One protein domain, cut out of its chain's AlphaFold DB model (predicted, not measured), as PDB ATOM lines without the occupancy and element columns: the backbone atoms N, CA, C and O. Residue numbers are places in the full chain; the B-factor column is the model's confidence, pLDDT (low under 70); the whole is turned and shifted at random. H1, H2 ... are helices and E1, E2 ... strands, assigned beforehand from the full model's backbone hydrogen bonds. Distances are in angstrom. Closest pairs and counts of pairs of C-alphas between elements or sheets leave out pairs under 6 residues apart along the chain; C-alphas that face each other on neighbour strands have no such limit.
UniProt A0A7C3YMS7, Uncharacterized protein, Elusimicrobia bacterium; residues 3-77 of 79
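This is residues 3 to 77 of the 79 residues of an uncharacterized protein of Elusimicrobia bacterium (UniProt A0A7C3YMS7). One strongly twisted sheet of six strands has two helices over one face, H1 along E3 and H2 standing up near the E6 edge, making two layers. E1 to E5 form a meander, each strand the antiparallel neighbour of the one before; after both helices, E6 adds itself in parallel beside E5. The printed part has 75 residues, with six named strands and two named helices in the order E1 E2 E3 E4 E5 H1 H2 E6; the sheet runs E1 E2 E3 E4 E5 E6, mixed, and the class is mixed, helices and strands. The whole is compact, with a radius of gyration of the C-alphas of 11.3 A, and spans 31 by 28 by 22 A.

Edge strand E1, residues 3 to 7, and E2, residues 10 to 15, form a hairpin, with N 4 and O 12 within hydrogen-bond range at 2.8 A. E2 and E3, residues 18 to 23, form the next, with N 13 and O 20 at 2.8 A. E3 and E4, residues 26 to 32, form a third, with N 21 and O 29 at 2.8 A. E4 and E5, residues 35 to 39, form the fourth, with N 37 and O 30 at 2.8 A. H1, residues 47 to 57, is over E3 and along the strands, at 10 degrees on the local plane and a height over the sheet of 7.6 A; its closest C-alphas to E3 are those of Thr 49 and Ser 23, 6.4 A apart. H2, residues 61 to 69, is on the same face and stands up from the sheet at 49 degrees; H1 and H2 are close but not clearly touching, their closest C-alphas being those of Ser 54 and Thr 61, 6.4 A apart. Edge strand E6, residues 73 to 76, is parallel to E5, with N 74 and O 36 at 3.0 A; E5, H1, H2 and E6 make a strand-helix-strand unit, two parallel neighbour strands joined through helices, with a right-handed crossover. In H1 and H2 every O i to N i+4 pair is within hydrogen-bond range.

E1 begins at C-alpha 3, (6.405, 38.709, 20.886), and is 12.1 A long. E2 and E3 are 16.3 A each, E4 17.2 A, E5 13.3 A, H1 15.2 A and H2 12.4 A. E6, 9.5 A, ends at C-alpha 76, (27.523, 43.491, 27.040).

The two C-alphas farthest apart are those of Lys 8 and Asn 70, at 32.7 A. The printed part has no cut and no long link; no printed residue is under 70 in pLDDT.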
ATOM      1  N   THR A   3       5.987  37.356  21.284       87.50
ATOM      2  CA  THR A   3       6.405  38.709  20.886       87.50
ATOM      3  C   THR A   3       5.228  39.668  20.961       87.50
ATOM      4  O   THR A   3       4.186  39.431  20.352       87.50
ATOM      5  N   THR A   4       5.410  40.779  21.668       89.12
ATOM      6  CA  THR A   4       4.424  41.852  21.797       89.12
ATOM      7  C   THR A   4       4.974  43.132  21.185       89.12
ATOM      8  O   THR A   4       6.090  43.555  21.490       89.12
ATOM      9  N   MET A   5       4.184  43.768  20.322       88.19
ATOM     10  CA  MET A   5       4.507  45.079  19.763       88.19
ATOM     11  C   MET A   5       4.127  46.171  20.770       88.19
ATOM     12  O   MET A   5       2.959  46.301  21.124       88.19
ATOM     13  N   LEU A   6       5.107  46.958  21.217       84.56
ATOM     14  CA  LEU A   6       4.881  48.123  22.083       84.56
ATOM     15  C   LEU A   6       4.521  49.372  21.275       84.56
ATOM     16  O   LEU A   6       3.699  50.184  21.687       84.56
ATOM     17  N   ALA A   7       5.189  49.536  20.137       87.50
ATOM     18  CA  ALA A   7       5.014  50.621  19.186       87.50
ATOM     19  C   ALA A   7       5.644  50.206  17.850       87.50
ATOM     20  O   ALA A   7       6.221  49.122  17.734       87.50
ATOM     21  N   LYS A   8       5.573  51.079  16.840       90.69
ATOM     22  CA  LYS A   8       6.242  50.847  15.556       90.69
ATOM     23  C   LYS A   8       7.736  50.570  15.775       90.69
ATOM     24  O   LYS A   8       8.436  51.393  16.361       90.69
ATOM     25  N   ASP A   9       8.191  49.413  15.302       90.88
ATOM     26  CA  ASP A   9       9.571  48.930  15.419       90.88
ATOM     27  C   ASP A   9      10.074  48.760  16.870       90.88
ATOM     28  O   ASP A   9      11.278  48.768  17.109       90.88
ATOM     29  N   GLN A  10       9.179  48.608  17.854       91.25
ATOM     30  CA  GLN A  10       9.521  48.377  19.263       91.25
ATOM     31  C   GLN A  10       8.817  47.119  19.771       91.25
ATOM     32  O   GLN A  10       7.587  47.033  19.744       91.25
ATOM     33  N   PHE A  11       9.590  46.157  20.270       95.00
ATOM     34  CA  PHE A  11       9.090  44.831  20.620       95.00
ATOM     35  C   PHE A  11       9.576  44.397  22.002       95.00
ATOM     36  O   PHE A  11      10.741  44.597  22.351       95.00
ATOM     37  N   ILE A  12       8.690  43.752  22.759       96.12
ATOM     38  CA  ILE A  12       9.067  42.898  23.885       96.12
ATOM     39  C   ILE A  12       8.988  41.456  23.406       96.12
ATOM     40  O   ILE A  12       7.974  41.038  22.849       96.12
ATOM     41  N   ILE A  13      10.057  40.705  23.624       95.31
ATOM     42  CA  ILE A  13      10.137  39.276  23.345       95.31
ATOM     43  C   ILE A  13      10.284  38.566  24.686       95.31
ATOM     44  O   ILE A  13      11.176  38.892  25.464       95.31
ATOM     45  N   ILE A  14       9.402  37.613  24.948       95.38
ATOM     46  CA  ILE A  14       9.451  36.735  26.114       95.38
ATOM     47  C   ILE A  14       9.915  35.368  25.623       95.38
ATOM     48  O   ILE A  14       9.244  34.742  24.793       95.38
ATOM     49  N   ASP A  15      11.062  34.911  26.114       93.44
ATOM     50  CA  ASP A  15      11.647  33.626  25.745       93.44
ATOM     51  C   ASP A  15      12.091  32.850  26.989       93.44
ATOM     52  O   ASP A  15      13.154  33.091  27.555       93.44
ATOM     53  N   GLY A  16      11.227  31.947  27.459       92.69
ATOM     54  CA  GLY A  16      11.392  31.326  28.773       92.69
ATOM     55  C   GLY A  16      11.318  32.381  29.879       92.69
ATOM     56  O   GLY A  16      10.372  33.169  29.911       92.69
ATOM     57  N   ASP A  17      12.336  32.408  30.738       93.00
ATOM     58  CA  ASP A  17      12.481  33.395  31.817       93.00
ATOM     59  C   ASP A  17      13.106  34.718  31.346       93.00
ATOM     60  O   ASP A  17      13.207  35.681  32.113       93.00
ATOM     61  N   ASP A  18      13.536  34.785  30.083       95.69
ATOM     62  CA  ASP A  18      14.141  35.982  29.526       95.69
ATOM     63  C   ASP A  18      13.070  36.936  28.996       95.69
ATOM     64  O   ASP A  18      12.201  36.569  28.202       95.69
ATOM     65  N   ILE A  19      13.188  38.209  29.375       97.06
ATOM     66  CA  ILE A  19      12.377  39.291  28.813       97.06
ATOM     67  C   ILE A  19      13.312  40.253  28.095       97.06
ATOM     68  O   ILE A  19      14.200  40.857  28.699       97.06
ATOM     69  N   ILE A  20      13.119  40.397  26.792       97.19
ATOM     70  CA  ILE A  20      14.024  41.112  25.901       97.19
ATOM     71  C   ILE A  20      13.285  42.296  25.296       97.19
ATOM     72  O   ILE A  20      12.223  42.142  24.699       97.19
ATOM     73  N   PHE A  21      13.877  43.478  25.399       97.25
ATOM     74  CA  PHE A  21      13.438  44.655  24.670       97.25
ATOM     75  C   PHE A  21      14.286  44.840  23.409       97.25
ATOM     76  O   PHE A  21      15.517  44.941  23.466       97.25
ATOM     77  N   LYS A  22      13.603  44.902  22.266       94.94
ATOM     78  CA  LYS A  22      14.190  45.042  20.935       94.94
ATOM     79  C   LYS A  22      13.643  46.295  20.250       94.94
ATOM     80  O   LYS A  22      12.433  46.496  20.186       94.94
ATOM     81  N   SER A  23      14.542  47.110  19.706       93.44
ATOM     82  CA  SER A  23      14.221  48.275  18.873       93.44
ATOM     83  C   SER A  23      14.738  47.996  17.466       93.44
ATOM     84  O   SER A  23      15.934  47.776  17.281       93.44
ATOM     85  N   TYR A  24      13.858  48.004  16.467       89.88
ATOM     86  CA  TYR A  24      14.130  47.496  15.121       89.88
ATOM     87  C   TYR A  24      14.680  46.061  15.167       89.88
ATOM     88  O   TYR A  24      14.056  45.162  15.734       89.88
ATOM     89  N   ASN A  25      15.863  45.842  14.585       90.31
ATOM     90  CA  ASN A  25      16.568  44.568  14.579       90.31
ATOM     91  C   ASN A  25      17.608  44.434  15.698       90.31
ATOM     92  O   ASN A  25      18.289  43.417  15.752       90.31
ATOM     93  N   THR A  26      17.677  45.400  16.614       93.81
ATOM     94  CA  THR A  26      18.713  45.477  17.646       93.81
ATOM     95  C   THR A  26      18.143  45.159  19.023       93.81
ATOM     96  O   THR A  26      17.152  45.759  19.450       93.81
ATOM     97  N   VAL A  27      18.778  44.236  19.743       96.88
ATOM     98  CA  VAL A  27      18.477  43.981  21.155       96.88
ATOM     99  C   VAL A  27      19.068  45.106  21.994       96.88
ATOM    100  O   VAL A  27      20.251  45.414  21.877       96.88
ATOM    101  N   ILE A  28      18.235  45.732  22.825       97.69
ATOM    102  CA  ILE A  28      18.598  46.924  23.601       97.69
ATOM    103  C   ILE A  28      18.805  46.574  25.071       97.69
ATOM    104  O   ILE A  28      19.783  47.013  25.676       97.69
ATOM    105  N   ALA A  29      17.884  45.795  25.638       97.56
ATOM    106  CA  ALA A  29      17.916  45.386  27.034       97.56
ATOM    107  C   ALA A  29      17.390  43.958  27.194       97.56
ATOM    108  O   ALA A  29      16.489  43.538  26.468       97.56
ATOM    109  N   LYS A  30      17.926  43.226  28.169       98.00
ATOM    110  CA  LYS A  30      17.502  41.866  28.512       98.00
ATOM    111  C   LYS A  30      17.420  41.712  30.028       98.00
ATOM    112  O   LYS A  30      18.394  41.985  30.726       98.00
ATOM    113  N   LYS A  31      16.274  41.250  30.525       97.50
ATOM    114  CA  LYS A  31      16.077  40.756  31.893       97.50
ATOM    115  C   LYS A  31      16.283  39.246  31.860       97.50
ATOM    116  O   LYS A  31      15.632  38.582  31.062       97.50
ATOM    117  N   SER A  32      17.216  38.728  32.654       96.31
ATOM    118  CA  SER A  32      17.545  37.297  32.686       96.31
ATOM    119  C   SER A  32      18.205  36.931  34.005       96.31
ATOM    120  O   SER A  32      19.148  37.610  34.417       96.31
ATOM    121  N   ASN A  33      17.733  35.872  34.670       93.25
ATOM    122  CA  ASN A  33      18.292  35.383  35.938       93.25
ATOM    123  C   ASN A  33      18.492  36.501  36.985       93.25
ATOM    124  O   ASN A  33      19.581  36.655  37.543       93.25
ATOM    125  N   ASN A  34      17.467  37.336  37.191       91.50
ATOM    126  CA  ASN A  34      17.479  38.513  38.077       91.50
ATOM    127  C   ASN A  34      18.557  39.569  37.760       91.50
ATOM    128  O   ASN A  34      18.833  40.444  38.579       91.50
ATOM    129  N   LYS A  35      19.159  39.519  36.569       96.12
ATOM    130  CA  LYS A  35      20.121  40.507  36.083       96.12
ATOM    131  C   LYS A  35      19.553  41.277  34.906       96.12
ATOM    132  O   LYS A  35      18.729  40.774  34.138       96.12
ATOM    133  N   ILE A  36      20.042  42.502  34.761       97.94
ATOM    134  CA  ILE A  36      19.739  43.372  33.631       97.94
ATOM    135  C   ILE A  36      20.998  43.509  32.784       97.94
ATOM    136  O   ILE A  36      22.059  43.905  33.271       97.94
ATOM    137  N   TYR A  37      20.851  43.197  31.505       98.12
ATOM    138  CA  TYR A  37      21.877  43.371  30.493       98.12
ATOM    139  C   TYR A  37      21.449  44.475  29.540       98.12
ATOM    140  O   TYR A  37      20.291  44.532  29.121       98.12
ATOM    141  N   LEU A  38      22.393  45.332  29.180       97.69
ATOM    142  CA  LEU A  38      22.205  46.407  28.219       97.69
ATOM    143  C   LEU A  38      23.217  46.255  27.094       97.69
ATOM    144  O   LEU A  38      24.377  45.906  27.334       97.69
ATOM    145  N   ASP A  39      22.787  46.537  25.867       97.81
ATOM    146  CA  ASP A  39      23.719  46.539  24.749       97.81
ATOM    147  C   ASP A  39      24.707  47.698  24.888       97.81
ATOM    148  O   ASP A  39      24.316  48.866  24.922       97.81
ATOM    149  N   LYS A  40      26.001  47.380  24.920       96.31
ATOM    150  CA  LYS A  40      27.088  48.342  25.141       96.31
ATOM    151  C   LYS A  40      27.086  49.529  24.172       96.31
ATOM    152  O   LYS A  40      27.553  50.603  24.540       96.31
ATOM    153  N   LYS A  41      26.598  49.349  22.941       95.31
ATOM    154  CA  LYS A  41      26.641  50.360  21.877       95.31
ATOM    155  C   LYS A  41      25.293  51.050  21.694       95.31
ATOM    156  O   LYS A  41      25.257  52.242  21.393       95.31
ATOM    157  N   PHE A  42      24.197  50.316  21.861       95.06
ATOM    158  CA  PHE A  42      22.883  50.749  21.398       95.06
ATOM    159  C   PHE A  42      21.886  51.109  22.504       95.06
ATOM    160  O   PHE A  42      20.854  51.710  22.195       95.06
ATOM    161  N   TRP A  43      22.187  50.849  23.784       95.31
ATOM    162  CA  TRP A  43      21.250  51.092  24.896       95.31
ATOM    163  C   TRP A  43      20.744  52.547  25.024       95.31
ATOM    164  O   TRP A  43      19.668  52.784  25.583       95.31
ATOM    165  N   LYS A  44      21.495  53.519  24.483       92.94
ATOM    166  CA  LYS A  44      21.132  54.947  24.397       92.94
ATOM    167  C   LYS A  44      21.254  55.554  22.992       92.94
ATOM    168  O   LYS A  44      21.477  56.750  22.851       92.94
ATOM    169  N   HIS A  45      21.129  54.739  21.941       91.75
ATOM    170  CA  HIS A  45      21.416  55.162  20.561       91.75
ATOM    171  C   HIS A  45      20.510  56.285  20.032       91.75
ATOM    172  O   HIS A  45      20.963  57.150  19.289       91.75
ATOM    173  N   SER A  46      19.226  56.270  20.397       92.69
ATOM    174  CA  SER A  46      18.255  57.275  19.960       92.69
ATOM    175  C   SER A  46      17.345  57.706  21.109       92.69
ATOM    176  O   SER A  46      17.227  57.010  22.124       92.69
ATOM    177  N   GLN A  47      16.664  58.842  20.938       93.50
ATOM    178  CA  GLN A  47      15.659  59.316  21.896       93.50
ATOM    179  C   GLN A  47      14.507  58.312  22.035       93.50
ATOM    180  O   GLN A  47      14.101  57.992  23.150       93.50
ATOM    181  N   THR A  48      14.036  57.751  20.916       92.38
ATOM    182  CA  THR A  48      12.983  56.725  20.891       92.38
ATOM    183  C   THR A  48      13.421  55.470  21.642       92.38
ATOM    184  O   THR A  48      12.724  55.022  22.548       92.38
ATOM    185  N   THR A  49      14.611  54.945  21.338       92.88
ATOM    186  CA  THR A  49      15.177  53.769  22.016       92.88
ATOM    187  C   THR A  49      15.313  54.008  23.517       92.88
ATOM    188  O   THR A  49      14.919  53.159  24.310       92.88
ATOM    189  N   SER A  50      15.812  55.183  23.914       94.38
ATOM    190  CA  SER A  50      15.970  55.544  25.326       94.38
ATOM    191  C   SER A  50      14.625  55.634  26.043       94.38
ATOM    192  O   SER A  50      14.493  55.096  27.137       94.38
ATOM    193  N   LYS A  51      13.611  56.241  25.411       94.56
ATOM    194  CA  LYS A  51      12.248  56.333  25.953       94.56
ATOM    195  C   LYS A  51      11.659  54.947  26.223       94.56
ATOM    196  O   LYS A  51      11.196  54.692  27.329       94.56
ATOM    197  N   TYR A  52      11.683  54.052  25.238       95.31
ATOM    198  CA  TYR A  52      11.080  52.725  25.394       95.31
ATOM    199  C   TYR A  52      11.905  51.794  26.287       95.31
ATOM    200  O   TYR A  52      11.315  51.032  27.046       95.31
ATOM    201  N   ARG A  53      13.242  51.910  26.302       96.62
ATOM    202  CA  ARG A  53      14.086  51.230  27.299       96.62
ATOM    203  C   ARG A  53      13.730  51.685  28.715       96.62
ATOM    204  O   ARG A  53      13.608  50.853  29.604       96.62
ATOM    205  N   SER A  54      13.539  52.987  28.917       96.69
ATOM    206  CA  SER A  54      13.097  53.544  30.196       96.69
ATOM    207  C   SER A  54      11.730  53.018  30.631       96.69
ATOM    208  O   SER A  54      11.569  52.651  31.786       96.69
ATOM    209  N   ILE A  55      10.773  52.893  29.707       95.62
ATOM    210  CA  ILE A  55       9.476  52.256  29.990       95.62
ATOM    211  C   ILE A  55       9.666  50.774  30.349       95.62
ATOM    212  O   ILE A  55       9.095  50.299  31.319       95.62
ATOM    213  N   PHE A  56      10.500  50.050  29.602       96.31
ATOM    214  CA  PHE A  56      10.776  48.630  29.828       96.31
ATOM    215  C   PHE A  56      11.449  48.338  31.181       96.31
ATOM    216  O   PHE A  56      11.200  47.298  31.801       96.31
ATOM    217  N   LEU A  57      12.335  49.230  31.625       96.62
ATOM    218  CA  LEU A  57      13.057  49.124  32.894       96.62
ATOM    219  C   LEU A  57      12.367  49.863  34.050       96.62
ATOM    220  O   LEU A  57      12.834  49.741  35.176       96.62
ATOM    221  N   GLU A  58      11.276  50.582  33.771       97.00
ATOM    222  CA  GLU A  58      10.522  51.400  34.731       97.00
ATOM    223  C   GLU A  58      11.396  52.442  35.452       97.00
ATOM    224  O   GLU A  58      11.307  52.646  36.658       97.00
ATOM    225  N   GLU A  59      12.266  53.114  34.696       97.06
ATOM    226  CA  GLU A  59      13.247  54.066  35.230       97.06
ATOM    227  C   GLU A  59      13.645  55.129  34.196       97.06
ATOM    228  O   GLU A  59      13.422  54.995  32.991       97.06
ATOM    229  N   THR A  60      14.316  56.183  34.638       97.19
ATOM    230  CA  THR A  60      14.907  57.218  33.782       97.19
ATOM    231  C   THR A  60      16.277  56.809  33.227       97.19
ATOM    232  O   THR A  60      16.982  55.981  33.796       97.19
ATOM    233  N   THR A  61      16.716  57.447  32.133       96.19
ATOM    234  CA  THR A  61      18.083  57.253  31.600       96.19
ATOM    235  C   THR A  61      19.162  57.562  32.637       96.19
ATOM    236  O   THR A  61      20.168  56.866  32.679       96.19
ATOM    237  N   ALA A  62      18.951  58.566  33.491       96.88
ATOM    238  CA  ALA A  62      19.910  58.921  34.534       96.88
ATOM    239  C   ALA A  62      20.037  57.817  35.598       96.88
ATOM    240  O   ALA A  62      21.132  57.543  36.084       96.88
ATOM    241  N   GLU A  63      18.934  57.152  35.954       98.06
ATOM    242  CA  GLU A  63      18.968  55.982  36.839       98.06
ATOM    243  C   GLU A  63      19.670  54.800  36.170       98.06
ATOM    244  O   GLU A  63      20.480  54.140  36.820       98.06
ATOM    245  N   THR A  64      19.439  54.584  34.870       97.38
ATOM    246  CA  THR A  64      20.167  53.576  34.088       97.38
ATOM    247  C   THR A  64      21.680  53.819  34.135       97.38
ATOM    248  O   THR A  64      22.435  52.887  34.397       97.38
ATOM    249  N   GLU A  65      22.137  55.059  33.922       97.06
ATOM    250  CA  GLU A  65      23.566  55.415  33.966       97.06
ATOM    251  C   GLU A  65      24.170  55.138  35.344       97.06
ATOM    252  O   GLU A  65      25.174  54.436  35.436       97.06
ATOM    253  N   LYS A  66      23.494  55.552  36.422       98.06
ATOM    254  CA  LYS A  66      23.928  55.246  37.796       98.06
ATOM    255  C   LYS A  66      24.013  53.742  38.067       98.06
ATOM    256  O   LYS A  66      24.929  53.291  38.751       98.06
ATOM    257  N   LYS A  67      23.066  52.953  37.544       97.88
ATOM    258  CA  LYS A  67      23.050  51.487  37.685       97.88
ATOM    259  C   LYS A  67      24.139  50.797  36.861       97.88
ATOM    260  O   LYS A  67      24.595  49.722  37.239       97.88
ATOM    261  N   ILE A  68      24.573  51.397  35.755       97.06
ATOM    262  CA  ILE A  68      25.760  50.948  35.019       97.06
ATOM    263  C   ILE A  68      27.018  51.264  35.836       97.06
ATOM    264  O   ILE A  68      27.846  50.381  36.047       97.06
ATOM    265  N   GLU A  69      27.146  52.496  36.334       97.00
ATOM    266  CA  GLU A  69      28.311  52.959  37.102       97.00
ATOM    267  C   GLU A  69      28.524  52.162  38.394       97.00
ATOM    268  O   GLU A  69      29.653  51.811  38.728       97.00
ATOM    269  N   ASN A  70      27.444  51.831  39.106       96.62
ATOM    270  CA  ASN A  70      27.512  51.040  40.336       96.62
ATOM    271  C   ASN A  70      27.564  49.516  40.096       96.62
ATOM    272  O   ASN A  70      27.575  48.750  41.059       96.62
ATOM    273  N   GLY A  71      27.574  49.071  38.834       95.75
ATOM    274  CA  GLY A  71      27.678  47.660  38.455       95.75
ATOM    275  C   GLY A  71      26.393  46.835  38.600       95.75
ATOM    276  O   GLY A  71      26.436  45.622  38.395       95.75
ATOM    277  N   SER A  72      25.251  47.453  38.918       96.81
ATOM    278  CA  SER A  72      23.954  46.759  38.954       96.81
ATOM    279  C   SER A  72      23.537  46.257  37.569       96.81
ATOM    280  O   SER A  72      22.894  45.212  37.461       96.81
ATOM    281  N   TYR A  73      23.885  46.994  36.508       97.94
ATOM    282  CA  TYR A  73      23.599  46.646  35.115       97.94
ATOM    283  C   TYR A  73      24.862  46.248  34.365       97.94
ATOM    284  O   TYR A  73      25.897  46.904  34.451       97.94
ATOM    285  N   VAL A  74      24.749  45.189  33.565       97.75
ATOM    286  CA  VAL A  74      25.869  44.651  32.795       97.75
ATOM    287  C   VAL A  74      25.803  45.172  31.364       97.75
ATOM    288  O   VAL A  74      24.908  44.806  30.600       97.75
ATOM    289  N   LEU A  75      26.776  45.999  30.976       97.44
ATOM    290  CA  LEU A  75      27.003  46.323  29.568       97.44
ATOM    291  C   LEU A  75      27.648  45.126  28.869       97.44
ATOM    292  O   LEU A  75      28.725  44.675  29.253       97.44
ATOM    293  N   THR A  76      27.007  44.620  27.822       96.94
ATOM    294  CA  THR A  76      27.523  43.491  27.040       96.94
ATOM    295  C   THR A  76      27.198  43.651  25.558       96.94
ATOM    296  O   THR A  76      26.467  44.560  25.166       96.94
ATOM    297  N   ASN A  77      27.785  42.806  24.713       96.12
ATOM    298  CA  ASN A  77      27.415  42.749  23.306       96.12
ATOM    299  C   ASN A  77      26.168  41.876  23.144       96.12
ATOM    300  O   ASN A  77      26.260  40.664  23.328       96.12
TER     301      ASN A  77